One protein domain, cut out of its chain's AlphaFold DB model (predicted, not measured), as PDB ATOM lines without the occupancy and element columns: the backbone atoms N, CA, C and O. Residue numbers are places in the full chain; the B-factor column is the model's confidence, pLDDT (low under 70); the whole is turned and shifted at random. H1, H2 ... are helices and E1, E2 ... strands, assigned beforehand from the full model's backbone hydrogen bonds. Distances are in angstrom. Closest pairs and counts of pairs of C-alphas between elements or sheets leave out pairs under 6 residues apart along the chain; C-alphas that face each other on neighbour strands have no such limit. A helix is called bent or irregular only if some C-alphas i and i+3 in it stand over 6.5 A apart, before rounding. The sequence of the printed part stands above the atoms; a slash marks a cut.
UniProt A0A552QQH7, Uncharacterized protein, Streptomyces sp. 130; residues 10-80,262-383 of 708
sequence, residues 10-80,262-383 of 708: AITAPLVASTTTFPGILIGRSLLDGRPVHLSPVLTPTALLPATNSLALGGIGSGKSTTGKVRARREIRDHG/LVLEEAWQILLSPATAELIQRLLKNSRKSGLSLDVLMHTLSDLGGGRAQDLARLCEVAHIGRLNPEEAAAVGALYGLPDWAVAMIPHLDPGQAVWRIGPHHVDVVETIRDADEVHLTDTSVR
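What this domain is: This is residues 10 to 80 and 262 to 383 of the 708 residues of an uncharacterized protein of Streptomyces sp. 130 (UniProt A0A552QQH7). One strongly twisted sheet of eight strands, curled like part of a barrel, wraps partly round the helix H1, which packs on it. The hairpin of H5 and H6 packs on the sheet at E6, E7 and E8, a loose cluster of H2, H3 and H4 lies near E5, short H7 lies close to H1, and residues 10 to 14 stick out as a thin tail. The printed part has 193 residues, with seven named helices and eight named strands in the order E1 E2 E3 H1 E4 H2 H3 E5 H4 E6 H5 H6 E7 E8 H7. The mixed sheet runs E2 E1 E8 E7 E6 E3 E5 E4, and the class is mixed, helices and strands. The whole is compact, with a radius of gyration of the C-alphas of 16.1 A and spans of 55 by 45 by 38 A.

How they stand to each other: E1, residues 26 to 30, and the edge strand E2, residues 36 to 38, form an antiparallel hairpin, with N 27 and O 37 2.8 A apart. E3, residues 54 to 57, is apart from both. H1, residues 64 to 79, is on one face of the sheet, two layers, helix and strands; its closest C-alphas to E1 are those of Arg 71 and Ile 27, 7.0 A. The other edge strand, E4, residues 262 to 264, H2, residues 268 to 271, H3, residues 274 to 290, and E5, residues 292 to 297, make a strand-helix-strand unit, parallel neighbour strands with helices between, its crossover right-handed; N 264 and O 295 are 2.9 A apart. H3 has a kink of 39 degrees near residue 284, is irregular, with C-alphas 285 and 288 8.2 A apart, and only grazes the sheet with residues 280 to 287. E3 and E5 are parallel at 5 degrees, with N 56 and O 296 2.8 A apart. H4, residues 308 to 313, is only just not on the sheet, with 4 pairs of C-alphas within 10 A, and only just touches H3, with 3 pairs within 8 A, the closest those of Gln 281 and Leu 312, 6.3 A. E5, H4 and E6, residues 318 to 321, make a split unit with E3 between the two strands, its crossover right-handed; E6 is parallel to E3, with N 320 and O 55 2.9 A apart. H2 and H3 touch only at the corner by their link, where the closest C-alphas, of Leu 271 and Ala 277, are 4.8 A apart. H5, residues 326 to 336, only grazes the sheet and forms a helical hairpin with H6, residues 340 to 348: they touch at a steep tilt of 43 degrees, opposite ways, with the C-alphas of Ala 329 and Val 343 closest, 5.6 A. H6 is only just irregular, with C-alphas 344 and 347 6.8 A apart; its height over the sheet is 9.4 A, and it runs along E7, residues 353 to 358, at 23 degrees on the local plane. E7 is antiparallel to E6, with N 321 and O 355 2.8 A apart, and forms a hairpin with E8, residues 362 to 368, with N 356 and O 364 2.8 A apart. E8 is antiparallel to E1, with N 29 and O 367 2.9 A apart. H7, residues 372 to 377, is not on the sheet and is close to but not clearly touching H1, the closest C-alphas being those of Glu 374 and Val 70, 6.5 A. Every O i to N i+4 pair is within hydrogen-bond range in H1, H5 and H7, against 9 of 13 in H3, 1 of 2 in H4 and 3 of 5 in H6; H2 is too short for such a pair.

Where its parts are: E1 begins at C-alpha 26, (-5.705, 13.054, -22.430), and H7 ends at C-alpha 377, (-21.258, 12.150, -15.592). From first to last C-alpha H3 measures 22.6 A, H1 21.8 A, E8 17.2 A, E5 16.1 A, and H5 and E7 15.3 A each.

The domain as a whole: The C-alphas of Ile 11 and Ala 275 are the two farthest apart, 56.7 A. Residues 81 to 261 are cut out, and C-alphas 80 and 262 are 14.7 A apart across the cut. Of the links that are printed whole, that from E2 to E3, 15 residues, is long. The mean pLDDT of the printed part is 88.1; residues 10 to 19, residue 275 and residues 380 to 383 are under 70.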
ATOM      1  N   ALA A  10      16.106   0.370 -15.803       37.19
ATOM      2  CA  ALA A  10      16.115   0.466 -17.266       37.19
ATOM      3  C   ALA A  10      17.302  -0.240 -17.959       37.19
ATOM      4  O   ALA A  10      17.286  -0.393 -19.175       37.19
ATOM      5  N   ILE A  11      18.330  -0.658 -17.209       39.91
ATOM      6  CA  ILE A  11      19.488  -1.403 -17.738       39.91
ATOM      7  C   ILE A  11      19.273  -2.918 -17.596       39.91
ATOM      8  O   ILE A  11      19.753  -3.692 -18.419       39.91
ATOM      9  N   THR A  12      18.556  -3.355 -16.555       36.53
ATOM     10  CA  THR A  12      18.358  -4.780 -16.235       36.53
ATOM     11  C   THR A  12      17.083  -5.389 -16.810       36.53
ATOM     12  O   THR A  12      16.979  -6.610 -16.876       36.53
ATOM     13  N   ALA A  13      16.117  -4.565 -17.216       35.03
ATOM     14  CA  ALA A  13      14.924  -4.993 -17.932       35.03
ATOM     15  C   ALA A  13      14.830  -4.218 -19.256       35.03
ATOM     16  O   ALA A  13      14.988  -2.995 -19.231       35.03
ATOM     17  N   PRO A  14      14.546  -4.876 -20.398       35.97
ATOM     18  CA  PRO A  14      14.217  -4.180 -21.634       35.97
ATOM     19  C   PRO A  14      12.842  -3.516 -21.484       35.97
ATOM     20  O   PRO A  14      11.813  -4.062 -21.873       35.97
ATOM     21  N   LEU A  15      12.829  -2.320 -20.896       44.47
ATOM     22  CA  LEU A  15      11.685  -1.421 -20.922       44.47
ATOM     23  C   LEU A  15      11.486  -0.960 -22.367       44.47
ATOM     24  O   LEU A  15      12.135  -0.019 -22.828       44.47
ATOM     25  N   VAL A  16      10.574  -1.629 -23.078       45.94
ATOM     26  CA  VAL A  16      10.050  -1.192 -24.380       45.94
ATOM     27  C   VAL A  16       9.123   0.007 -24.150       45.94
ATOM     28  O   VAL A  16       7.917  -0.050 -24.357       45.94
ATOM     29  N   ALA A  17       9.697   1.105 -23.660       46.56
ATOM     30  CA  ALA A  17       8.998   2.366 -23.482       46.56
ATOM     31  C   ALA A  17       8.796   2.993 -24.863       46.56
ATOM     32  O   ALA A  17       9.747   3.495 -25.472       46.56
ATOM     33  N   SER A  18       7.561   2.958 -25.364       55.78
ATOM     34  CA  SER A  18       7.220   3.576 -26.642       55.78
ATOM     35  C   SER A  18       7.553   5.068 -26.602       55.78
ATOM     36  O   SER A  18       7.120   5.792 -25.709       55.78
ATOM     37  N   THR A  19       8.340   5.552 -27.563       62.47
ATOM     38  CA  THR A  19       8.547   6.996 -27.769       62.47
ATOM     39  C   THR A  19       7.418   7.631 -28.581       62.47
ATOM     40  O   THR A  19       7.422   8.844 -28.779       62.47
ATOM     41  N   THR A  20       6.458   6.831 -29.058       71.88
ATOM     42  CA  THR A  20       5.300   7.308 -29.810       71.88
ATOM     43  C   THR A  20       4.371   8.090 -28.890       71.88
ATOM     44  O   THR A  20       3.829   7.550 -27.930       71.88
ATOM     45  N   THR A  21       4.154   9.358 -29.215       82.38
ATOM     46  CA  THR A  21       3.128  10.204 -28.607       82.38
ATOM     47  C   THR A  21       2.155  10.653 -29.691       82.38
ATOM     48  O   THR A  21       2.559  10.924 -30.824       82.38
ATOM     49  N   PHE A  22       0.869  10.736 -29.353       91.75
ATOM     50  CA  PHE A  22      -0.157  11.281 -30.239       91.75
ATOM     51  C   PHE A  22      -0.669  12.616 -29.675       91.75
ATOM     52  O   PHE A  22      -0.687  12.800 -28.456       91.75
ATOM     53  N   PRO A  23      -1.045  13.577 -30.534       94.31
ATOM     54  CA  PRO A  23      -1.611  14.848 -30.099       94.31
ATOM     55  C   PRO A  23      -3.067  14.690 -29.645       94.31
ATOM     56  O   PRO A  23      -3.754  13.755 -30.059       94.31
ATOM     57  N   GLY A  24      -3.551  15.667 -28.876       95.56
ATOM     58  CA  GLY A  24      -4.963  15.814 -28.523       95.56
ATOM     59  C   GLY A  24      -5.255  15.657 -27.040       95.56
ATOM     60  O   GLY A  24      -4.384  15.875 -26.194       95.56
ATOM     61  N   ILE A  25      -6.495  15.284 -26.737       96.56
ATOM     62  CA  ILE A  25      -6.987  15.112 -25.370       96.56
ATOM     63  C   ILE A  25      -6.216  14.023 -24.615       96.56
ATOM     64  O   ILE A  25      -5.780  13.029 -25.199       96.56
ATOM     65  N   LEU A  26      -6.102  14.166 -23.293       95.88
ATOM     66  CA  LEU A  26      -5.705  13.054 -22.430       95.88
ATOM     67  C   LEU A  26      -6.756  11.939 -22.547       95.88
ATOM     68  O   LEU A  26      -7.956  12.209 -22.491       95.88
ATOM     69  N   ILE A  27      -6.312  10.691 -22.653       93.75
ATOM     70  CA  ILE A  27      -7.155   9.493 -22.536       93.75
ATOM     71  C   ILE A  27      -6.970   8.884 -21.147       93.75
ATOM     72  O   ILE A  27      -7.932   8.662 -20.410       93.75
ATOM     73  N   GLY A  28      -5.717   8.652 -20.763       94.25
ATOM     74  CA  GLY A  28      -5.399   7.861 -19.586       94.25
ATOM     75  C   GLY A  28      -3.904   7.685 -19.374       94.25
ATOM     76  O   GLY A  28      -3.111   8.546 -19.755       94.25
ATOM     77  N   ARG A  29      -3.517   6.567 -18.765       94.75
ATOM     78  CA  ARG A  29      -2.123   6.217 -18.469       94.75
ATOM     79  C   ARG A  29      -1.788   4.820 -18.984       94.75
ATOM     80  O   ARG A  29      -2.556   3.893 -18.741       94.75
ATOM     81  N   SER A  30      -0.634   4.679 -19.636       93.06
ATOM     82  CA  SER A  30      -0.074   3.376 -20.007       93.06
ATOM     83  C   SER A  30       0.223   2.556 -18.753       93.06
ATOM     84  O   SER A  30       0.885   3.034 -17.831       93.06
ATOM     85  N   LEU A  31      -0.226   1.306 -18.729       91.88
ATOM     86  CA  LEU A  31       0.144   0.314 -17.723       91.88
ATOM     87  C   LEU A  31       1.470  -0.389 -18.056       91.88
ATOM     88  O   LEU A  31       2.000  -1.104 -17.210       91.88
ATOM     89  N   LEU A  32       2.027  -0.164 -19.254       87.38
ATOM     90  CA  LEU A  32       3.322  -0.707 -19.667       87.38
ATOM     91  C   LEU A  32       4.494   0.157 -19.177       87.38
ATOM     92  O   LEU A  32       5.491  -0.386 -18.701       87.38
ATOM     93  N   ASP A  33       4.388   1.491 -19.275       83.12
ATOM     94  CA  ASP A  33       5.470   2.414 -18.886       83.12
ATOM     95  C   ASP A  33       5.059   3.582 -17.962       83.12
ATOM     96  O   ASP A  33       5.912   4.366 -17.532       83.12
ATOM     97  N   GLY A  34       3.776   3.688 -17.604       86.69
ATOM     98  CA  GLY A  34       3.258   4.700 -16.679       86.69
ATOM     99  C   GLY A  34       3.050   6.095 -17.279       86.69
ATOM    100  O   GLY A  34       2.679   7.010 -16.535       86.69
ATOM    101  N   ARG A  35       3.280   6.305 -18.582       88.25
ATOM    102  CA  ARG A  35       3.143   7.625 -19.225       88.25
ATOM    103  C   ARG A  35       1.684   8.009 -19.504       88.25
ATOM    104  O   ARG A  35       0.843   7.133 -19.705       88.25
ATOM    105  N   PRO A  36       1.361   9.317 -19.553       92.38
ATOM    106  CA  PRO A  36       0.039   9.781 -19.953       92.38
ATOM    107  C   PRO A  36      -0.170   9.610 -21.465       92.38
ATOM    108  O   PRO A  36       0.554  10.191 -22.278       92.38
ATOM    109  N   VAL A  37      -1.196   8.852 -21.839       93.50
ATOM    110  CA  VAL A  37      -1.585   8.614 -23.234       93.50
ATOM    111  C   VAL A  37      -2.603   9.666 -23.650       93.50
ATOM    112  O   VAL A  37      -3.644   9.823 -23.009       93.50
ATOM    113  N   HIS A  38      -2.296  10.375 -24.731       95.31
ATOM    114  CA  HIS A  38      -3.159  11.373 -25.358       95.31
ATOM    115  C   HIS A  38      -3.556  10.884 -26.753       95.31
ATOM    116  O   HIS A  38      -2.751  10.200 -27.383       95.31
ATOM    117  N   LEU A  39      -4.764  11.204 -27.225       95.56
ATOM    118  CA  LEU A  39      -5.212  10.882 -28.585       95.56
ATOM    119  C   LEU A  39      -6.471  11.666 -28.992       95.56
ATOM    120  O   LEU A  39      -7.571  11.343 -28.551       95.56
ATOM    121  N   SER A  40      -6.320  12.565 -29.964       95.62
ATOM    122  CA  SER A  40      -7.410  13.054 -30.820       95.62
ATOM    123  C   SER A  40      -7.107  12.649 -32.270       95.62
ATOM    124  O   SER A  40      -6.217  13.235 -32.899       95.62
ATOM    125  N   PRO A  41      -7.800  11.639 -32.840       93.81
ATOM    126  CA  PRO A  41      -7.433  11.044 -34.131       93.81
ATOM    127  C   PRO A  41      -7.333  12.043 -35.289       93.81
ATOM    128  O   PRO A  41      -6.466  11.907 -36.155       93.81
ATOM    129  N   VAL A  42      -8.184  13.075 -35.298       93.88
ATOM    130  CA  VAL A  42      -8.176  14.128 -36.326       93.88
ATOM    131  C   VAL A  42      -6.877  14.942 -36.329       93.88
ATOM    132  O   VAL A  42      -6.370  15.247 -37.406       93.88
ATOM    133  N   LEU A  43      -6.294  15.199 -35.151       93.94
ATOM    134  CA  LEU A  43      -5.045  15.953 -34.984       93.94
ATOM    135  C   LEU A  43      -3.795  15.114 -35.291       93.94
ATOM    136  O   LEU A  43      -2.718  15.663 -35.520       93.94
ATOM    137  N   THR A  44      -3.920  13.784 -35.299       92.44
ATOM    138  CA  THR A  44      -2.814  12.880 -35.634       92.44
ATOM    139  C   THR A  44      -2.500  12.953 -37.136       92.44
ATOM    140  O   THR A  44      -3.430  12.856 -37.945       92.44
ATOM    141  N   PRO A  45      -1.219  13.086 -37.548       89.56
ATOM    142  CA  PRO A  45      -0.839  13.125 -38.958       89.56
ATOM    143  C   PRO A  45      -1.358  11.921 -39.754       89.56
ATOM    144  O   PRO A  45      -1.176  10.774 -39.346       89.56
ATOM    145  N   THR A  46      -1.917  12.166 -40.943       87.56
ATOM    146  CA  THR A  46      -2.493  11.129 -41.821       87.56
ATOM    147  C   THR A  46      -1.502  10.018 -42.197       87.56
ATOM    148  O   THR A  46      -1.917   8.904 -42.481       87.56
ATOM    149  N   ALA A  47      -0.193  10.294 -42.175       87.19
ATOM    150  CA  ALA A  47       0.848   9.290 -42.413       87.19
ATOM    151  C   ALA A  47       1.012   8.270 -41.263       87.19
ATOM    152  O   ALA A  47       1.541   7.188 -41.490       87.19
ATOM    153  N   LEU A  48       0.582   8.617 -40.043       85.88
ATOM    154  CA  LEU A  48       0.590   7.733 -38.869       85.88
ATOM    155  C   LEU A  48      -0.777   7.083 -38.628       85.88
ATOM    156  O   LEU A  48      -0.843   5.953 -38.149       85.88
ATOM    157  N   LEU A  49      -1.852   7.803 -38.954       89.06
ATOM    158  CA  LEU A  49      -3.230   7.364 -38.749       89.06
ATOM    159  C   LEU A  49      -4.105   7.781 -39.951       89.06
ATOM    160  O   LEU A  49      -4.741   8.839 -39.908       89.06
ATOM    161  N   PRO A  50      -4.110   7.030 -41.066       83.31
ATOM    162  CA  PRO A  50      -4.921   7.334 -42.247       83.31
ATOM    163  C   PRO A  50      -6.425   7.579 -42.012       83.31
ATOM    164  O   PRO A  50      -7.005   8.386 -42.740       83.31
ATOM    165  N   ALA A  51      -7.062   6.987 -40.996       87.06
ATOM    166  CA  ALA A  51      -8.495   7.129 -40.701       87.06
ATOM    167  C   ALA A  51      -8.776   7.531 -39.240       87.06
ATOM    168  O   ALA A  51      -8.059   7.162 -38.320       87.06
ATOM    169  N   THR A  52      -9.855   8.284 -39.004       92.25
ATOM    170  CA  THR A  52     -10.192   8.832 -37.671       92.25
ATOM    171  C   THR A  52     -11.273   8.046 -36.927       92.25
ATOM    172  O   THR A  52     -11.749   8.505 -35.888       92.25
ATOM    173  N   ASN A  53     -11.685   6.896 -37.460       95.94
ATOM    174  CA  ASN A  53     -12.728   6.050 -36.881       95.94
ATOM    175  C   ASN A  53     -12.173   5.205 -35.728       95.94
ATOM    176  O   ASN A  53     -11.038   4.718 -35.816       95.94
ATOM    177  N   SER A  54     -12.991   4.986 -34.699       96.00
ATOM    178  CA  SER A  54     -12.669   4.111 -33.577       96.00
ATOM    179  C   SER A  54     -13.689   2.988 -33.377       96.00
ATOM    180  O   SER A  54     -14.871   3.153 -33.677       96.00
ATOM    181  N   LEU A  55     -13.216   1.854 -32.858       96.06
ATOM    182  CA  LEU A  55     -14.045   0.760 -32.351       96.06
ATOM    183  C   LEU A  55     -13.774   0.546 -30.855       96.06
ATOM    184  O   LEU A  55     -12.624   0.385 -30.443       96.06
ATOM    185  N   ALA A  56     -14.838   0.487 -30.061       95.62
ATOM    186  CA  ALA A  56     -14.835   0.041 -28.678       95.62
ATOM    187  C   ALA A  56     -15.410  -1.376 -28.595       95.62
ATOM    188  O   ALA A  56     -16.551  -1.601 -29.005       95.62
ATOM    189  N   LEU A  57     -14.648  -2.305 -28.019       95.56
ATOM    190  CA  LEU A  57     -15.112  -3.656 -27.688       95.56
ATOM    191  C   LEU A  57     -14.941  -3.916 -26.193       95.56
ATOM    192  O   LEU A  57     -14.022  -3.388 -25.565       95.56
ATOM    193  N   GLY A  58     -15.804  -4.746 -25.617       92.56
ATOM    194  CA  GLY A  58     -15.698  -5.157 -24.223       92.56
ATOM    195  C   GLY A  58     -17.037  -5.592 -23.649       92.56
ATOM    196  O   GLY A  58     -18.069  -4.966 -23.894       92.56
ATOM    197  N   GLY A  59     -17.017  -6.626 -22.810       86.94
ATOM    198  CA  GLY A  59     -18.209  -7.112 -22.119       86.94
ATOM    199  C   GLY A  59     -18.839  -6.064 -21.190       86.94
ATOM    200  O   GLY A  59     -18.274  -4.997 -20.924       86.94
ATOM    201  N   ILE A  60     -20.022  -6.382 -20.665       83.31
ATOM    202  CA  ILE A  60     -20.751  -5.516 -19.727       83.31
ATOM    203  C   ILE A  60     -19.849  -5.163 -18.530       83.31
ATOM    204  O   ILE A  60     -19.190  -6.025 -17.946       83.31
ATOM    205  N   GLY A  61     -19.794  -3.874 -18.179       82.19
ATOM    206  CA  GLY A  61     -18.953  -3.366 -17.090       82.19
ATOM    207  C   GLY A  61     -17.460  -3.201 -17.418       82.19
ATOM    208  O   GLY A  61     -16.699  -2.840 -16.528       82.19
ATOM    209  N   SER A  62     -17.027  -3.411 -18.667       87.06
ATOM    210  CA  SER A  62     -15.636  -3.173 -19.111       87.06
ATOM    211  C   SER A  62     -15.189  -1.703 -19.065       87.06
ATOM    212  O   SER A  62     -13.994  -1.429 -19.033       87.06
ATOM    213  N   GLY A  63     -16.128  -0.750 -19.061       87.38
ATOM    214  CA  GLY A  63     -15.843   0.690 -19.135       87.38
ATOM    215  C   GLY A  63     -15.841   1.274 -20.556       87.38
ATOM    216  O   GLY A  63     -15.496   2.441 -20.716       87.38
ATOM    217  N   LYS A  64     -16.268   0.518 -21.581       90.81
ATOM    218  CA  LYS A  64     -16.299   0.967 -22.989       90.81
ATOM    219  C   LYS A  64     -16.988   2.331 -23.195       90.81
ATOM    220  O   LYS A  64     -16.366   3.262 -23.709       90.81
ATOM    221  N   SER A  65     -18.230   2.485 -22.716       90.00
ATOM    222  CA  SER A  65     -19.005   3.728 -22.878       90.00
ATOM    223  C   SER A  65     -18.501   4.840 -21.948       90.00
ATOM    224  O   SER A  65     -18.492   6.007 -22.331       90.00
ATOM    225  N   THR A  66     -17.982   4.494 -20.761       91.50
ATOM    226  CA  THR A  66     -17.271   5.422 -19.865       91.50
ATOM    227  C   THR A  66     -16.115   6.101 -20.601       91.50
ATOM    228  O   THR A  66     -16.040   7.327 -20.624       91.50
ATOM    229  N   THR A  67     -15.252   5.326 -21.263       93.44
ATOM    230  CA  THR A  67     -14.139   5.846 -22.068       93.44
ATOM    231  C   THR A  67     -14.631   6.694 -23.247       93.44
ATOM    232  O   THR A  67     -14.086   7.773 -23.488       93.44
ATOM    233  N   GLY A  68     -15.689   6.263 -23.946       94.31
ATOM    234  CA  GLY A  68     -16.320   7.039 -25.022       94.31
ATOM    235  C   GLY A  68     -16.848   8.403 -24.556       94.31
ATOM    236  O   GLY A  68     -16.562   9.424 -25.180       94.31
ATOM    237  N   LYS A  69     -17.541   8.445 -23.414       95.19
ATOM    238  CA  LYS A  69     -18.081   9.671 -22.805       95.19
ATOM    239  C   LYS A  69     -16.997  10.619 -22.295       95.19
ATOM    240  O   LYS A  69     -17.114  11.827 -22.492       95.19
ATOM    241  N   VAL A  70     -15.920  10.096 -21.697       95.38
ATOM    242  CA  VAL A  70     -14.737  10.896 -21.317       95.38
ATOM    243  C   VAL A  70     -14.115  11.551 -22.549       95.38
ATOM    244  O   VAL A  70     -13.864  12.757 -22.538       95.38
ATOM    245  N   ARG A  71     -13.930  10.789 -23.638       96.06
ATOM    246  CA  ARG A  71     -13.453  11.337 -24.917       96.06
ATOM    247  C   ARG A  71     -14.379  12.437 -25.422       96.06
ATOM    248  O   ARG A  71     -13.909  13.544 -25.646       96.06
ATOM    249  N   ALA A  72     -15.682  12.176 -25.519       97.06
ATOM    250  CA  ALA A  72     -16.651  13.154 -26.010       97.06
ATOM    251  C   ALA A  72     -16.656  14.457 -25.196       97.06
ATOM    252  O   ALA A  72     -16.566  15.537 -25.774       97.06
ATOM    253  N   ARG A  73     -16.668  14.377 -23.857       96.75
ATOM    254  CA  ARG A  73     -16.583  15.554 -22.974       96.75
ATOM    255  C   ARG A  73     -15.347  16.405 -23.269       96.75
ATOM    256  O   ARG A  73     -15.465  17.624 -23.376       96.75
ATOM    257  N   ARG A  74     -14.178  15.767 -23.396       97.19
ATOM    258  CA  ARG A  74     -12.894  16.444 -23.632       97.19
ATOM    259  C   ARG A  74     -12.793  17.003 -25.056       97.19
ATOM    260  O   ARG A  74     -12.467  18.170 -25.203       97.19
ATOM    261  N   GLU A  75     -13.160  16.243 -26.088       97.69
ATOM    262  CA  GLU A  75     -13.152  16.696 -27.494       97.69
ATOM    263  C   GLU A  75     -14.101  17.894 -27.726       97.69
ATOM    264  O   GLU A  75     -13.738  18.864 -28.396       97.69
ATOM    265  N   ILE A  76     -15.299  17.884 -27.123       96.81
ATOM    266  CA  ILE A  76     -16.231  19.024 -27.175       96.81
ATOM    267  C   ILE A  76     -15.630  20.246 -26.459       96.81
ATOM    268  O   ILE A  76     -15.619  21.342 -27.016       96.81
ATOM    269  N   ARG A  77     -15.123  20.076 -25.227       95.50
ATOM    270  CA  ARG A  77     -14.633  21.183 -24.383       95.50
ATOM    271  C   ARG A  77     -13.323  21.793 -24.887       95.50
ATOM    272  O   ARG A  77     -13.188  23.013 -24.901       95.50
ATOM    273  N   ASP A  78     -12.367  20.952 -25.267       95.62
ATOM    274  CA  ASP A  78     -10.973  21.340 -25.506       95.62
ATOM    275  C   ASP A  78     -10.701  21.621 -26.995       95.62
ATOM    276  O   ASP A  78      -9.772  22.365 -27.327       95.62
ATOM    277  N   HIS A  79     -11.506  21.052 -27.903       96.19
ATOM    278  CA  HIS A  79     -11.342  21.185 -29.357       96.19
ATOM    279  C   HIS A  79     -12.598  21.679 -30.098       96.19
ATOM    280  O   HIS A  79     -12.528  21.934 -31.300       96.19
ATOM    281  N   GLY A  80     -13.733  21.886 -29.417       95.88
ATOM    282  CA  GLY A  80     -14.951  22.411 -30.047       95.88
ATOM    283  C   GLY A  80     -15.569  21.450 -31.067       95.88
ATOM    284  O   GLY A  80     -16.184  21.888 -32.043       95.88
ATOM    285  N   LEU A 262     -19.839  10.764 -35.012       97.62
ATOM    286  CA  LEU A 262     -21.041   9.933 -34.999       97.62
ATOM    287  C   LEU A 262     -20.762   8.715 -34.117       97.62
ATOM    288  O   LEU A 262     -19.966   7.851 -34.485       97.62
ATOM    289  N   VAL A 263     -21.411   8.668 -32.959       97.12
ATOM    290  CA  VAL A 263     -21.320   7.564 -32.004       97.12
ATOM    291  C   VAL A 263     -22.446   6.572 -32.273       97.12
ATOM    292  O   VAL A 263     -23.610   6.967 -32.362       97.12
ATOM    293  N   LEU A 264     -22.096   5.294 -32.405       94.50
ATOM    294  CA  LEU A 264     -23.021   4.196 -32.687       94.50
ATOM    295  C   LEU A 264     -22.902   3.137 -31.583       94.50
ATOM    296  O   LEU A 264     -22.004   2.296 -31.645       94.50
ATOM    297  N   GLU A 265     -23.784   3.178 -30.581       91.56
ATOM    298  CA  GLU A 265     -23.950   2.069 -29.628       91.56
ATOM    299  C   GLU A 265     -24.635   0.871 -30.318       91.56
ATOM    300  O   GLU A 265     -25.389   1.044 -31.276       91.56
ATOM    301  N   GLU A 266     -24.338  -0.351 -29.853       88.12
ATOM    302  CA  GLU A 266     -24.854  -1.631 -30.385       88.12
ATOM    303  C   GLU A 266     -24.852  -1.720 -31.926       88.12
ATOM    304  O   GLU A 266     -25.782  -2.224 -32.560       88.12
ATOM    305  N   ALA A 267     -23.776  -1.225 -32.546       86.31
ATOM    306  CA  ALA A 267     -23.724  -0.968 -33.984       86.31
ATOM    307  C   ALA A 267     -23.908  -2.202 -34.888       86.31
ATOM    308  O   ALA A 267     -24.159  -2.038 -36.084       86.31
ATOM    309  N   TRP A 268     -23.834  -3.429 -34.357       86.50
ATOM    310  CA  TRP A 268     -24.175  -4.648 -35.099       86.50
ATOM    311  C   TRP A 268     -25.566  -4.564 -35.745       86.50
ATOM    312  O   TRP A 268     -25.730  -4.987 -36.888       86.50
ATOM    313  N   GLN A 269     -26.532  -3.916 -35.084       83.88
ATOM    314  CA  GLN A 269     -27.899  -3.745 -35.588       83.88
ATOM    315  C   GLN A 269     -27.961  -3.005 -36.937       83.88
ATOM    316  O   GLN A 269     -28.756  -3.361 -37.806       83.88
ATOM    317  N   ILE A 270     -27.099  -2.000 -37.145       83.88
ATOM    318  CA  ILE A 270     -27.005  -1.260 -38.415       83.88
ATOM    319  C   ILE A 270     -25.962  -1.858 -39.377       83.88
ATOM    320  O   ILE A 270     -26.125  -1.752 -40.596       83.88
ATOM    321  N   LEU A 271     -24.912  -2.508 -38.858       84.50
ATOM    322  CA  LEU A 271     -23.835  -3.119 -39.649       84.50
ATOM    323  C   LEU A 271     -24.249  -4.435 -40.329       84.50
ATOM    324  O   LEU A 271     -23.719  -4.740 -41.397       84.50
ATOM    325  N   LEU A 272     -25.194  -5.190 -39.756       82.94
ATOM    326  CA  LEU A 272     -25.740  -6.416 -40.358       82.94
ATOM    327  C   LEU A 272     -26.793  -6.152 -41.447       82.94
ATOM    328  O   LEU A 272     -27.004  -7.000 -42.312       82.94
ATOM    329  N   SER A 273     -27.451  -4.990 -41.436       77.25
ATOM    330  CA  SER A 273     -28.473  -4.634 -42.429       77.25
ATOM    331  C   SER A 273     -27.818  -4.232 -43.766       77.25
ATOM    332  O   SER A 273     -27.104  -3.223 -43.815       77.25
ATOM    333  N   PRO A 274     -28.060  -4.950 -44.886       72.62
ATOM    334  CA  PRO A 274     -27.371  -4.681 -46.152       72.62
ATOM    335  C   PRO A 274     -27.582  -3.259 -46.683       72.62
ATOM    336  O   PRO A 274     -26.647  -2.654 -47.202       72.62
ATOM    337  N   ALA A 275     -28.785  -2.700 -46.509       66.94
ATOM    338  CA  ALA A 275     -29.140  -1.364 -46.993       66.94
ATOM    339  C   ALA A 275     -28.384  -0.230 -46.271       66.94
ATOM    340  O   ALA A 275     -28.194   0.849 -46.834       66.94
ATOM    341  N   THR A 276     -27.930  -0.475 -45.037       75.75
ATOM    342  CA  THR A 276     -27.262   0.515 -44.177       75.75
ATOM    343  C   THR A 276     -25.773   0.246 -43.992       75.75
ATOM    344  O   THR A 276     -25.004   1.191 -43.820       75.75
ATOM    345  N   ALA A 277     -25.326  -1.005 -44.120       82.12
ATOM    346  CA  ALA A 277     -23.911  -1.362 -44.125       82.12
ATOM    347  C   ALA A 277     -23.127  -0.603 -45.214       82.12
ATOM    348  O   ALA A 277     -21.993  -0.187 -44.984       82.12
ATOM    349  N   GLU A 278     -23.729  -0.354 -46.384       82.56
ATOM    350  CA  GLU A 278     -23.092   0.423 -47.461       82.56
ATOM    351  C   GLU A 278     -22.930   1.908 -47.103       82.56
ATOM    352  O   GLU A 278     -21.893   2.513 -47.388       82.56
ATOM    353  N   LEU A 279     -23.935   2.485 -46.433       84.75
ATOM    354  CA  LEU A 279     -23.916   3.851 -45.908       84.75
ATOM    355  C   LEU A 279     -22.802   4.005 -44.862       84.75
ATOM    356  O   LEU A 279     -21.945   4.878 -45.007       84.75
ATOM    357  N   ILE A 280     -22.749   3.108 -43.872       90.25
ATOM    358  CA  ILE A 280     -21.699   3.105 -42.846       90.25
ATOM    359  C   ILE A 280     -20.316   2.878 -43.468       90.25
ATOM    360  O   ILE A 280     -19.388   3.628 -43.176       90.25
ATOM    361  N   GLN A 281     -20.166   1.930 -44.400       91.06
ATOM    362  CA  GLN A 281     -18.905   1.705 -45.112       91.06
ATOM    363  C   GLN A 281     -18.413   2.962 -45.840       91.06
ATOM    364  O   GLN A 281     -17.214   3.260 -45.837       91.06
ATOM    365  N   ARG A 282     -19.325   3.693 -46.487       90.00
ATOM    366  CA  ARG A 282     -18.999   4.920 -47.215       90.00
ATOM    367  C   ARG A 282     -18.624   6.056 -46.263       90.00
ATOM    368  O   ARG A 282     -17.687   6.789 -46.577       90.00
ATOM    369  N   LEU A 283     -19.265   6.161 -45.098       92.56
ATOM    370  CA  LEU A 283     -18.869   7.105 -44.049       92.56
ATOM    371  C   LEU A 283     -17.495   6.761 -43.454       92.56
ATOM    372  O   LEU A 283     -16.625   7.628 -43.435       92.56
ATOM    373  N   LEU A 284     -17.242   5.499 -43.088       92.94
ATOM    374  CA  LEU A 284     -15.939   5.033 -42.587       92.94
ATOM    375  C   LEU A 284     -14.801   5.391 -43.560       92.94
ATOM    376  O   LEU A 284     -13.808   6.003 -43.156       92.94
ATOM    377  N   LYS A 285     -14.979   5.084 -44.855       92.00
ATOM    378  CA  LYS A 285     -14.002   5.371 -45.927       92.00
ATOM    379  C   LYS A 285     -13.782   6.865 -46.195       92.00
ATOM    380  O   LYS A 285     -12.708   7.226 -46.665       92.00
ATOM    381  N   ASN A 286     -14.769   7.727 -45.938       89.44
ATOM    382  CA  ASN A 286     -14.675   9.172 -46.199       89.44
ATOM    383  C   ASN A 286     -14.465  10.030 -44.938       89.44
ATOM    384  O   ASN A 286     -14.252  11.230 -45.081       89.44
ATOM    385  N   SER A 287     -14.473   9.430 -43.743       89.12
ATOM    386  CA  SER A 287     -14.242  10.030 -42.415       89.12
ATOM    387  C   SER A 287     -13.398  11.315 -42.418       89.12
ATOM    388  O   SER A 287     -13.936  12.412 -42.244       89.12
ATOM    389  N   ARG A 288     -12.097  11.217 -42.736       88.56
ATOM    390  CA  ARG A 288     -11.186  12.380 -42.802       88.56
ATOM    391  C   ARG A 288     -11.620  13.461 -43.794       88.56
ATOM    392  O   ARG A 288     -11.531  14.639 -43.471       88.56
ATOM    393  N   LYS A 289     -12.087  13.088 -44.990       89.62
ATOM    394  CA  LYS A 289     -12.540  14.044 -46.020       89.62
ATOM    395  C   LYS A 289     -13.808  14.788 -45.587       89.62
ATOM    396  O   LYS A 289     -13.988  15.943 -45.956       89.62
ATOM    397  N   SER A 290     -14.663  14.123 -44.818       89.12
ATOM    398  CA  SER A 290     -15.920  14.665 -44.298       89.12
ATOM    399  C   SER A 290     -15.770  15.439 -42.983       89.12
ATOM    400  O   SER A 290     -16.763  15.974 -42.496       89.12
ATOM    401  N   GLY A 291     -14.574  15.480 -42.376       93.25
ATOM    402  CA  GLY A 291     -14.393  16.026 -41.026       93.25
ATOM    403  C   GLY A 291     -15.259  15.296 -39.994       93.25
ATOM    404  O   GLY A 291     -15.913  15.946 -39.177       93.25
ATOM    405  N   LEU A 292     -15.325  13.962 -40.109       95.62
ATOM    406  CA  LEU A 292     -16.158  13.069 -39.306       95.62
ATOM    407  C   LEU A 292     -15.331  11.888 -38.772       95.62
ATOM    408  O   LEU A 292     -14.609  11.235 -39.520       95.62
ATOM    409  N   SER A 293     -15.481  11.571 -37.493       96.38
ATOM    410  CA  SER A 293     -15.102  10.294 -36.885       96.38
ATOM    411  C   SER A 293     -16.347   9.453 -36.643       96.38
ATOM    412  O   SER A 293     -17.345   9.973 -36.149       96.38
ATOM    413  N   LEU A 294     -16.293   8.158 -36.948       96.88
ATOM    414  CA  LEU A 294     -17.265   7.205 -36.418       96.88
ATOM    415  C   LEU A 294     -16.650   6.559 -35.180       96.88
ATOM    416  O   LEU A 294     -15.552   6.016 -35.266       96.88
ATOM    417  N   ASP A 295     -17.339   6.643 -34.048       96.12
ATOM    418  CA  ASP A 295     -16.982   5.947 -32.814       96.12
ATOM    419  C   ASP A 295     -18.010   4.821 -32.617       96.12
ATOM    420  O   ASP A 295     -19.168   5.056 -32.277       96.12
ATOM    421  N   VAL A 296     -17.605   3.592 -32.923       94.88
ATOM    422  CA  VAL A 296     -18.461   2.400 -32.933       94.88
ATOM    423  C   VAL A 296     -18.314   1.684 -31.591       94.88
ATOM    424  O   VAL A 296     -17.191   1.381 -31.204       94.88
ATOM    425  N   LEU A 297     -19.404   1.394 -30.876       92.94
ATOM    426  CA  LEU A 297     -19.368   0.699 -29.585       92.94
ATOM    427  C   LEU A 297     -20.184  -0.592 -29.633       92.94
ATOM    428  O   LEU A 297     -21.344  -0.605 -30.048       92.94
ATOM    429  N   MET A 298     -19.563  -1.694 -29.211       91.50
ATOM    430  CA  MET A 298     -20.146  -3.036 -29.248       91.50
ATOM    431  C   MET A 298     -19.667  -3.880 -28.061       91.50
ATOM    432  O   MET A 298     -18.682  -3.539 -27.402       91.50
ATOM    433  N   HIS A 299     -20.369  -4.974 -27.758       91.06
ATOM    434  CA  HIS A 299     -19.969  -5.886 -26.687       91.06
ATOM    435  C   HIS A 299     -18.888  -6.863 -27.138       91.06
ATOM    436  O   HIS A 299     -17.845  -6.956 -26.489       91.06
ATOM    437  N   THR A 300     -19.116  -7.558 -28.250       90.56
ATOM    438  CA  THR A 300     -18.210  -8.574 -28.796       90.56
ATOM    439  C   THR A 300     -17.925  -8.321 -30.274       90.56
ATOM    440  O   THR A 300     -18.554  -7.469 -30.902       90.56
ATOM    441  N   LEU A 301     -16.955  -9.039 -30.845       89.62
ATOM    442  CA  LEU A 301     -16.751  -9.043 -32.291       89.62
ATOM    443  C   LEU A 301     -17.691 -10.042 -32.985       89.62
ATOM    444  O   LEU A 301     -18.081  -9.806 -34.131       89.62
ATOM    445  N   SER A 302     -18.076 -11.128 -32.305       88.44
ATOM    446  CA  SER A 302     -19.004 -12.136 -32.841       88.44
ATOM    447  C   SER A 302     -20.422 -11.613 -33.093       88.44
ATOM    448  O   SER A 302     -21.097 -12.158 -33.965       88.44
ATOM    449  N   ASP A 303     -20.832 -10.508 -32.456       87.19
ATOM    450  CA  ASP A 303     -22.083  -9.786 -32.762       87.19
ATOM    451  C   ASP A 303     -22.192  -9.370 -34.254       87.19
ATOM    452  O   ASP A 303     -23.293  -9.199 -34.774       87.19
ATOM    453  N   LEU A 304     -21.067  -9.223 -34.975       84.88
ATOM    454  CA  LEU A 304     -21.041  -8.944 -36.426       84.88
ATOM    455  C   LEU A 304     -21.157 -10.195 -37.310       84.88
ATOM    456  O   LEU A 304     -21.235 -10.066 -38.534       84.88
ATOM    457  N   GLY A 305     -21.107 -11.394 -36.731       84.31
ATOM    458  CA  GLY A 305     -20.917 -12.633 -37.478       84.31
ATOM    459  C   GLY A 305     -19.634 -12.618 -38.321       84.31
ATOM    460  O   GLY A 305     -18.606 -12.063 -37.926       84.31
ATOM    461  N   GLY A 306     -19.693 -13.248 -39.495       79.06
ATOM    462  CA  GLY A 306     -18.611 -13.259 -40.481       79.06
ATOM    463  C   GLY A 306     -18.862 -12.337 -41.681       79.06
ATOM    464  O   GLY A 306     -19.968 -11.852 -41.915       79.06
ATOM    465  N   GLY A 307     -17.828 -12.135 -42.500       82.25
ATOM    466  CA  GLY A 307     -17.938 -11.442 -43.786       82.25
ATOM    467  C   GLY A 307     -18.054  -9.917 -43.675       82.25
ATOM    468  O   GLY A 307     -17.379  -9.286 -42.861       82.25
ATOM    469  N   ARG A 308     -18.891  -9.307 -44.531       80.88
ATOM    470  CA  ARG A 308     -18.843  -7.861 -44.827       80.88
ATOM    471  C   ARG A 308     -18.954  -6.970 -43.589       80.88
ATOM    472  O   ARG A 308     -18.270  -5.955 -43.551       80.88
ATOM    473  N   ALA A 309     -19.780  -7.320 -42.602       82.50
ATOM    474  CA  ALA A 309     -19.937  -6.530 -41.378       82.50
ATOM    475  C   ALA A 309     -18.637  -6.503 -40.550       82.50
ATOM    476  O   ALA A 309     -18.178  -5.430 -40.157       82.50
ATOM    477  N   GLN A 310     -17.983  -7.657 -40.385       84.50
ATOM    478  CA  GLN A 310     -16.684  -7.773 -39.718       84.50
ATOM    479  C   GLN A 310     -15.563  -7.049 -40.493       84.50
ATOM    480  O   GLN A 310     -14.687  -6.429 -39.888       84.50
ATOM    481  N   ASP A 311     -15.619  -7.020 -41.828       85.50
ATOM    482  CA  ASP A 311     -14.687  -6.223 -42.638       85.50
ATOM    483  C   ASP A 311     -14.846  -4.705 -42.438       85.50
ATOM    484  O   ASP A 311     -13.881  -3.960 -42.625       85.50
ATOM    485  N   LEU A 312     -16.020  -4.212 -42.016       86.06
ATOM    486  CA  LEU A 312     -16.196  -2.795 -41.668       86.06
ATOM    487  C   LEU A 312     -15.459  -2.421 -40.378       86.06
ATOM    488  O   LEU A 312     -14.914  -1.320 -40.302       86.06
ATOM    489  N   ALA A 313     -15.343  -3.338 -39.413       87.94
ATOM    490  CA  ALA A 313     -14.549  -3.118 -38.202       87.94
ATOM    491  C   ALA A 313     -13.059  -2.864 -38.523       87.94
ATOM    492  O   ALA A 313     -12.410  -2.050 -37.862       87.94
ATOM    493  N   ARG A 314     -12.527  -3.454 -39.606       88.12
ATOM    494  CA  ARG A 314     -11.150  -3.201 -40.084       88.12
ATOM    495  C   ARG A 314     -10.915  -1.761 -40.567       88.12
ATOM    496  O   ARG A 314      -9.766  -1.343 -40.666       88.12
ATOM    497  N   LEU A 315     -11.975  -0.999 -40.865       90.38
ATOM    498  CA  LEU A 315     -11.901   0.424 -41.243       90.38
ATOM    499  C   LEU A 315     -11.833   1.370 -40.024       90.38
ATOM    500  O   LEU A 315     -11.728   2.591 -40.196       90.38
ATOM    501  N   CYS A 316     -11.899   0.824 -38.806       92.81
ATOM    502  CA  CYS A 316     -11.560   1.528 -37.574       92.81
ATOM    503  C   CYS A 316     -10.069   1.344 -37.292       92.81
ATOM    504  O   CYS A 316      -9.616   0.249 -36.961       92.81
ATOM    505  N   GLU A 317      -9.282   2.408 -37.462       90.88
ATOM    506  CA  GLU A 317      -7.838   2.340 -37.222       90.88
ATOM    507  C   GLU A 317      -7.461   2.497 -35.752       90.88
ATOM    508  O   GLU A 317      -6.392   2.029 -35.347       90.88
ATOM    509  N   VAL A 318      -8.338   3.117 -34.965       95.44
ATOM    510  CA  VAL A 318      -8.269   3.111 -33.507       95.44
ATOM    511  C   VAL A 318      -9.170   1.988 -32.998       95.44
ATOM    512  O   VAL A 318     -10.345   1.932 -33.348       95.44
ATOM    513  N   ALA A 319      -8.652   1.110 -32.151       95.69
ATOM    514  CA  ALA A 319      -9.461   0.152 -31.406       95.69
ATOM    515  C   ALA A 319      -9.104   0.243 -29.922       95.69
ATOM    516  O   ALA A 319      -7.920   0.284 -29.586       95.69
ATOM    517  N   HIS A 320     -10.105   0.275 -29.042       95.81
ATOM    518  CA  HIS A 320      -9.905   0.138 -27.602       95.81
ATOM    519  C   HIS A 320     -10.754  -1.010 -27.062       95.81
ATOM    520  O   HIS A 320     -11.978  -1.032 -27.174       95.81
ATOM    521  N   ILE A 321     -10.063  -2.012 -26.534       97.69
ATOM    522  CA  ILE A 321     -10.609  -3.336 -26.267       97.69
ATOM    523  C   ILE A 321     -10.504  -3.572 -24.766       97.69
ATOM    524  O   ILE A 321      -9.426  -3.854 -24.243       97.69
ATOM    525  N   GLY A 322     -11.621  -3.377 -24.070       96.88
ATOM    526  CA  GLY A 322     -11.769  -3.734 -22.664       96.88
ATOM    527  C   GLY A 322     -11.894  -5.248 -22.482       96.88
ATOM    528  O   GLY A 322     -11.704  -6.026 -23.417       96.88
ATOM    529  N   ARG A 323     -12.241  -5.684 -21.268       96.38
ATOM    530  CA  ARG A 323     -12.308  -7.115 -20.944       96.38
ATOM    531  C   ARG A 323     -13.271  -7.895 -21.850       96.38
ATOM    532  O   ARG A 323     -14.467  -7.597 -21.895       96.38
ATOM    533  N   LEU A 324     -12.752  -8.941 -22.489       95.94
ATOM    534  CA  LEU A 324     -13.480  -9.935 -23.291       95.94
ATOM    535  C   LEU A 324     -13.135 -11.352 -22.809       95.94
ATOM    536  O   LEU A 324     -12.174 -11.540 -22.068       95.94
ATOM    537  N   ASN A 325     -13.903 -12.362 -23.222       95.62
ATOM    538  CA  ASN A 325     -13.512 -13.756 -22.983       95.62
ATOM    539  C   ASN A 325     -12.293 -14.145 -23.873       95.62
ATOM    540  O   ASN A 325     -11.971 -13.409 -24.807       95.62
ATOM    541  N   PRO A 326     -11.599 -15.272 -23.614       96.38
ATOM    542  CA  PRO A 326     -10.410 -15.655 -24.388       96.38
ATOM    543  C   PRO A 326     -10.647 -15.902 -25.889       96.38
ATOM    544  O   PRO A 326      -9.748 -15.655 -26.687       96.38
ATOM    545  N   GLU A 327     -11.836 -16.367 -26.280       95.12
ATOM    546  CA  GLU A 327     -12.204 -16.631 -27.681       95.12
ATOM    547  C   GLU A 327     -12.374 -15.317 -28.460       95.12
ATOM    548  O   GLU A 327     -11.749 -15.112 -29.500       95.12
ATOM    549  N   GLU A 328     -13.123 -14.375 -27.889       94.81
ATOM    550  CA  GLU A 328     -13.277 -13.009 -28.392       94.81
ATOM    551  C   GLU A 328     -11.944 -12.255 -28.427       94.81
ATOM    552  O   GLU A 328     -11.628 -11.591 -29.414       94.81
ATOM    553  N   ALA A 329     -11.115 -12.389 -27.386       96.44
ATOM    554  CA  ALA A 329      -9.777 -11.803 -27.358       96.44
ATOM    555  C   ALA A 329      -8.913 -12.307 -28.528       96.44
ATOM    556  O   ALA A 329      -8.249 -11.505 -29.188       96.44
ATOM    557  N   ALA A 330      -8.953 -13.612 -28.822       96.50
ATOM    558  CA  ALA A 330      -8.244 -14.202 -29.955       96.50
ATOM    559  C   ALA A 330      -8.806 -13.727 -31.309       96.50
ATOM    560  O   ALA A 330      -8.030 -13.369 -32.197       96.50
ATOM    561  N   ALA A 331     -10.133 -13.651 -31.459       94.31
ATOM    562  CA  ALA A 331     -10.782 -13.158 -32.677       94.31
ATOM    563  C   ALA A 331     -10.428 -11.687 -32.970       94.31
ATOM    564  O   ALA A 331     -10.045 -11.341 -34.089       94.31
ATOM    565  N   VAL A 332     -10.473 -10.826 -31.950       94.50
ATOM    566  CA  VAL A 332     -10.064  -9.414 -32.032       94.50
ATOM    567  C   VAL A 332      -8.560  -9.282 -32.293       94.50
ATOM    568  O   VAL A 332      -8.143  -8.439 -33.093       94.50
ATOM    569  N   GLY A 333      -7.746 -10.147 -31.680       95.31
ATOM    570  CA  GLY A 333      -6.311 -10.249 -31.937       95.31
ATOM    571  C   GLY A 333      -5.995 -10.532 -33.404       95.31
ATOM    572  O   GLY A 333      -5.234  -9.787 -34.024       95.31
ATOM    573  N   ALA A 334      -6.654 -11.537 -33.982       94.00
ATOM    574  CA  ALA A 334      -6.540 -11.890 -35.394       94.00
ATOM    575  C   ALA A 334      -7.098 -10.804 -36.337       94.00
ATOM    576  O   ALA A 334      -6.569 -10.606 -37.432       94.00
ATOM    577  N   LEU A 335      -8.140 -10.069 -35.928       92.44
ATOM    578  CA  LEU A 335      -8.710  -8.977 -36.721       92.44
ATOM    579  C   LEU A 335      -7.738  -7.794 -36.859       92.44
ATOM    580  O   LEU A 335      -7.548  -7.290 -37.970       92.44
ATOM    581  N   TYR A 336      -7.140  -7.353 -35.748       92.19
ATOM    582  CA  TYR A 336      -6.318  -6.137 -35.688       92.19
ATOM    583  C   TYR A 336      -4.805  -6.364 -35.764       92.19
ATOM    584  O   TYR A 336      -4.064  -5.380 -35.861       92.19
ATOM    585  N   GLY A 337      -4.349  -7.621 -35.745       93.12
ATOM    586  CA  GLY A 337      -2.928  -7.971 -35.699       93.12
ATOM    587  C   GLY A 337      -2.293  -7.628 -34.351       93.12
ATOM    588  O   GLY A 337      -1.190  -7.087 -34.311       93.12
ATOM    589  N   LEU A 338      -3.014  -7.870 -33.252       95.19
ATOM    590  CA  LEU A 338      -2.497  -7.610 -31.908       95.19
ATOM    591  C   LEU A 338      -1.412  -8.639 -31.551       95.19
ATOM    592  O   LEU A 338      -1.563  -9.811 -31.892       95.19
ATOM    593  N   PRO A 339      -0.345  -8.241 -30.839       94.38
ATOM    594  CA  PRO A 339       0.666  -9.179 -30.373       94.38
ATOM    595  C   PRO A 339       0.106 -10.098 -29.276       94.38
ATOM    596  O   PRO A 339      -0.707  -9.666 -28.456       94.38
ATOM    597  N   ASP A 340       0.603 -11.335 -29.209       96.06
ATOM    598  CA  ASP A 340       0.111 -12.388 -28.302       96.06
ATOM    599  C   ASP A 340       0.018 -11.949 -26.833       96.06
ATOM    600  O   ASP A 340      -0.929 -12.304 -26.131       96.06
ATOM    601  N   TRP A 341       0.970 -11.132 -26.362       94.50
ATOM    602  CA  TRP A 341       0.960 -10.606 -24.994       94.50
ATOM    603  C   TRP A 341      -0.254  -9.703 -24.727       94.50
ATOM    604  O   TRP A 341      -0.831  -9.766 -23.645       94.50
ATOM    605  N   ALA A 342      -0.680  -8.903 -25.709       95.44
ATOM    606  CA  ALA A 342      -1.836  -8.023 -25.577       95.44
ATOM    607  C   ALA A 342      -3.130  -8.844 -25.607       95.44
ATOM    608  O   ALA A 342      -4.014  -8.628 -24.779       95.44
ATOM    609  N   VAL A 343      -3.202  -9.847 -26.490       97.75
ATOM    610  CA  VAL A 343      -4.317 -10.806 -26.549       97.75
ATOM    611  C   VAL A 343      -4.482 -11.543 -25.215       97.75
ATOM    612  O   VAL A 343      -5.590 -11.616 -24.687       97.75
ATOM    613  N   ALA A 344      -3.383 -12.016 -24.620       96.75
ATOM    614  CA  ALA A 344      -3.388 -12.689 -23.321       96.75
ATOM    615  C   ALA A 344      -3.797 -11.774 -22.147       96.75
ATOM    616  O   ALA A 344      -4.312 -12.260 -21.136       96.75
ATOM    617  N   MET A 345      -3.603 -10.455 -22.263       96.19
ATOM    618  CA  MET A 345      -4.038  -9.495 -21.243       96.19
ATOM    619  C   MET A 345      -5.541  -9.203 -21.289       96.19
ATOM    620  O   MET A 345      -6.120  -8.999 -20.225       96.19
ATOM    621  N   ILE A 346      -6.189  -9.222 -22.463       97.56
ATOM    622  CA  ILE A 346      -7.605  -8.826 -22.626       97.56
ATOM    623  C   ILE A 346      -8.558  -9.492 -21.605       97.56
ATOM    624  O   ILE A 346      -9.347  -8.765 -21.000       97.56
ATOM    625  N   PRO A 347      -8.500 -10.814 -21.325       97.00
ATOM    626  CA  PRO A 347      -9.396 -11.445 -20.347       97.00
ATOM    627  C   PRO A 347      -9.201 -11.000 -18.892       97.00
ATOM    628  O   PRO A 347     -10.090 -11.206 -18.065       97.00
ATOM    629  N   HIS A 348      -8.063 -10.381 -18.584       95.88
ATOM    630  CA  HIS A 348      -7.629 -10.024 -17.233       95.88
ATOM    631  C   HIS A 348      -7.758  -8.522 -16.925       95.88
ATOM    632  O   HIS A 348      -7.420  -8.106 -15.824       95.88
ATOM    633  N   LEU A 349      -8.238  -7.711 -17.877       95.88
ATOM    634  CA  LEU A 349      -8.380  -6.261 -17.715       95.88
ATOM    635  C   LEU A 349      -9.433  -5.886 -16.658       95.88
ATOM    636  O   LEU A 349     -10.551  -6.421 -16.648       95.88
ATOM    637  N   ASP A 350      -9.108  -4.905 -15.817       94.19
ATOM    638  CA  ASP A 350     -10.071  -4.292 -14.899       94.19
ATOM    639  C   ASP A 350     -11.007  -3.302 -15.624       94.19
ATOM    640  O   ASP A 350     -10.667  -2.776 -16.688       94.19
ATOM    641  N   PRO A 351     -12.185  -2.981 -15.053       90.06
ATOM    642  CA  PRO A 351     -13.058  -1.928 -15.566       90.06
ATOM    643  C   PRO A 351     -12.326  -0.593 -15.792       90.06
ATOM    644  O   PRO A 351     -11.748  -0.023 -14.868       90.06
ATOM    645  N   GLY A 352     -12.392  -0.067 -17.017       89.75
ATOM    646  CA  GLY A 352     -11.716   1.173 -17.420       89.75
ATOM    647  C   GLY A 352     -10.291   0.987 -17.961       89.75
ATOM    648  O   GLY A 352      -9.727   1.955 -18.482       89.75
ATOM    649  N   GLN A 353      -9.733  -0.226 -17.897       96.44
ATOM    650  CA  GLN A 353      -8.531  -0.621 -18.631       96.44
ATOM    651  C   GLN A 353      -8.913  -1.195 -20.002       96.44
ATOM    652  O   GLN A 353      -9.895  -1.929 -20.137       96.44
ATOM    653  N   ALA A 354      -8.121  -0.886 -21.027       97.75
ATOM    654  CA  ALA A 354      -8.290  -1.434 -22.369       97.75
ATOM    655  C   ALA A 354      -6.937  -1.660 -23.055       97.75
ATOM    656  O   ALA A 354      -6.001  -0.886 -22.849       97.75
ATOM    657  N   VAL A 355      -6.849  -2.669 -23.925       97.75
ATOM    658  CA  VAL A 355      -5.808  -2.725 -24.962       97.75
ATOM    659  C   VAL A 355      -6.168  -1.700 -26.032       97.75
ATOM    660  O   VAL A 355      -7.235  -1.782 -26.639       97.75
ATOM    661  N   TRP A 356      -5.283  -0.738 -26.268       96.62
ATOM    662  CA  TRP A 356      -5.415   0.267 -27.316       96.62
ATOM    663  C   TRP A 356      -4.531  -0.089 -28.496       96.62
ATOM    664  O   TRP A 356      -3.330  -0.280 -28.333       96.62
ATOM    665  N   ARG A 357      -5.113  -0.103 -29.691       95.00
ATOM    666  CA  ARG A 357      -4.414  -0.214 -30.971       95.00
ATOM    667  C   ARG A 357      -4.648   1.076 -31.745       95.00
ATOM    668  O   ARG A 357      -5.790   1.397 -32.058       95.00
ATOM    669  N   ILE A 358      -3.586   1.830 -32.023       93.25
ATOM    670  CA  ILE A 358      -3.652   3.150 -32.671       93.25
ATOM    671  C   ILE A 358      -2.872   3.086 -33.986       93.25
ATOM    672  O   ILE A 358      -1.641   3.037 -34.001       93.25
ATOM    673  N   GLY A 359      -3.596   3.063 -35.106       88.50
ATOM    674  CA  GLY A 359      -2.983   2.845 -36.415       88.50
ATOM    675  C   GLY A 359      -2.350   1.448 -36.526       88.50
ATOM    676  O   GLY A 359      -2.654   0.557 -35.732       88.50
ATOM    677  N   PRO A 360      -1.478   1.204 -37.517       81.88
ATOM    678  CA  PRO A 360      -1.020  -0.148 -37.846       81.88
ATOM    679  C   PRO A 360       0.028  -0.747 -36.892       81.88
ATOM    680  O   PRO A 360       0.314  -1.937 -37.007       81.88
ATOM    681  N   HIS A 361       0.647   0.042 -36.002       81.06
ATOM    682  CA  HIS A 361       1.874  -0.375 -35.294       81.06
ATOM    683  C   HIS A 361       1.918  -0.081 -33.790       81.06
ATOM    684  O   HIS A 361       2.777  -0.633 -33.105       81.06
ATOM    685  N   HIS A 362       1.051   0.785 -33.261       89.81
ATOM    686  CA  HIS A 362       1.071   1.121 -31.840       89.81
ATOM    687  C   HIS A 362       0.033   0.288 -31.087       89.81
ATOM    688  O   HIS A 362      -1.159   0.387 -31.379       89.81
ATOM    689  N   VAL A 363       0.497  -0.503 -30.117       93.81
ATOM    690  CA  VAL A 363      -0.340  -1.237 -29.162       93.81
ATOM    691  C   VAL A 363       0.147  -0.938 -27.745       93.81
ATOM    692  O   VAL A 363       1.341  -1.050 -27.475       93.81
ATOM    693  N   ASP A 364      -0.775  -0.572 -26.860       94.06
ATOM    694  CA  ASP A 364      -0.531  -0.241 -25.451       94.06
ATOM    695  C   ASP A 364      -1.702  -0.746 -24.588       94.06
ATOM    696  O   ASP A 364      -2.762  -1.097 -25.109       94.06
ATOM    697  N   VAL A 365      -1.538  -0.782 -23.268       96.06
ATOM    698  CA  VAL A 365      -2.622  -1.055 -22.314       96.06
ATOM    699  C   VAL A 365      -2.850   0.204 -21.505       96.06
ATOM    700  O   VAL A 365      -1.960   0.630 -20.778       96.06
ATOM    701  N   VAL A 366      -4.025   0.815 -21.629       96.31
ATOM    702  CA  VAL A 366      -4.292   2.141 -21.061       96.31
ATOM    703  C   VAL A 366      -5.442   2.072 -20.071       96.31
ATOM    704  O   VAL A 366      -6.539   1.614 -20.393       96.31
ATOM    705  N   GLU A 367      -5.190   2.580 -18.872       96.69
ATOM    706  CA  GLU A 367      -6.197   2.849 -17.852       96.69
ATOM    707  C   GLU A 367      -6.786   4.248 -18.073       96.69
ATOM    708  O   GLU A 367      -6.058   5.246 -18.066       96.69
ATOM    709  N   THR A 368      -8.102   4.332 -18.278       95.69
ATOM    710  CA  THR A 368      -8.812   5.600 -18.511       95.69
ATOM    711  C   THR A 368      -8.831   6.443 -17.234       95.69
ATOM    712  O   THR A 368      -9.476   6.080 -16.250       95.69
ATOM    713  N   ILE A 369      -8.176   7.607 -17.256       93.19
ATOM    714  CA  ILE A 369      -8.171   8.545 -16.123       93.19
ATOM    715  C   ILE A 369      -9.410   9.436 -16.203       93.19
ATOM    716  O   ILE A 369      -9.717   9.968 -17.271       93.19
ATOM    717  N   ARG A 370     -10.081   9.638 -15.062       93.38
ATOM    718  CA  ARG A 370     -11.257  10.503 -14.906       93.38
ATOM    719  C   ARG A 370     -11.063  11.514 -13.781       93.38
ATOM    720  O   ARG A 370     -10.531  11.157 -12.731       93.38
ATOM    721  N   ASP A 371     -11.517  12.744 -13.995       90.75
ATOM    722  CA  ASP A 371     -11.746  13.719 -12.925       90.75
ATOM    723  C   ASP A 371     -13.071  13.441 -12.174       90.75
ATOM    724  O   ASP A 371     -13.810  12.510 -12.503       90.75
ATOM    725  N   ALA A 372     -13.358  14.202 -11.114       89.81
ATOM    726  CA  ALA A 372     -14.538  13.974 -10.273       89.81
ATOM    727  C   ALA A 372     -15.869  14.211 -11.018       89.81
ATOM    728  O   ALA A 372     -16.822  13.451 -10.822       89.81
ATOM    729  N   ASP A 373     -15.923  15.211 -11.902       88.44
ATOM    730  CA  ASP A 373     -17.106  15.500 -12.719       88.44
ATOM    731  C   ASP A 373     -17.316  14.397 -13.761       88.44
ATOM    732  O   ASP A 373     -18.438  13.963 -14.010       88.44
ATOM    733  N   GLU A 374     -16.233  13.921 -14.373       92.00
ATOM    734  CA  GLU A 374     -16.240  12.804 -15.310       92.00
ATOM    735  C   GLU A 374     -16.680  11.509 -14.637       92.00
ATOM    736  O   GLU A 374     -17.460  10.770 -15.230       92.00
ATOM    737  N   VAL A 375     -16.247  11.224 -13.403       89.12
ATOM    738  CA  VAL A 375     -16.780  10.086 -12.639       89.12
ATOM    739  C   VAL A 375     -18.294  10.219 -12.485       89.12
ATOM    740  O   VAL A 375     -18.996   9.276 -12.832       89.12
ATOM    741  N   HIS A 376     -18.805  11.382 -12.065       86.38
ATOM    742  CA  HIS A 376     -20.244  11.605 -11.895       86.38
ATOM    743  C   HIS A 376     -21.039  11.483 -13.210       86.38
ATOM    744  O   HIS A 376     -22.047  10.785 -13.260       86.38
ATOM    745  N   LEU A 377     -20.570  12.112 -14.293       86.38
ATOM    746  CA  LEU A 377     -21.258  12.150 -15.592       86.38
ATOM    747  C   LEU A 377     -21.153  10.850 -16.404       86.38
ATOM    748  O   LEU A 377     -21.881  10.685 -17.383       86.38
ATOM    749  N   THR A 378     -20.239   9.944 -16.043       83.94
ATOM    750  CA  THR A 378     -20.039   8.660 -16.743       83.94
ATOM    751  C   THR A 378     -20.482   7.437 -15.947       83.94
ATOM    752  O   THR A 378     -20.285   6.314 -16.418       83.94
ATOM    753  N   ASP A 379     -21.075   7.626 -14.768       75.12
ATOM    754  CA  ASP A 379     -21.496   6.525 -13.910       75.12
ATOM    755  C   ASP A 379     -22.833   5.921 -14.347       75.12
ATOM    756  O   ASP A 379     -23.908   6.429 -14.040       75.12
ATOM    757  N   THR A 380     -22.754   4.785 -15.036       67.38
ATOM    758  CA  THR A 380     -23.915   3.991 -15.461       67.38
ATOM    759  C   THR A 380     -24.170   2.800 -14.542       67.38
ATOM    760  O   THR A 380     -24.844   1.852 -14.915       67.38
ATOM    761  N   SER A 381     -23.602   2.809 -13.331       63.06
ATOM    762  CA  SER A 381     -23.636   1.666 -12.411       63.06
ATOM    763  C   SER A 381     -24.363   1.928 -11.093       63.06
ATOM    764  O   SER A 381     -24.273   1.127 -10.158       63.06
ATOM    765  N   VAL A 382     -25.120   3.030 -11.040       61.19
ATOM    766  CA  VAL A 382     -25.923   3.456  -9.887       61.19
ATOM    767  C   VAL A 382     -26.844   2.333  -9.420       61.19
ATOM    768  O   VAL A 382     -26.856   2.019  -8.232       61.19
ATOM    769  N   ARG A 383     -27.552   1.660 -10.337       56.75
ATOM    770  CA  ARG A 383     -28.509   0.611  -9.977       56.75
ATOM    771  C   ARG A 383     -27.847  -0.678  -9.505       56.75
ATOM    772  O   ARG A 383     -28.324  -1.288  -8.554       56.75
TER     773      ARG A 383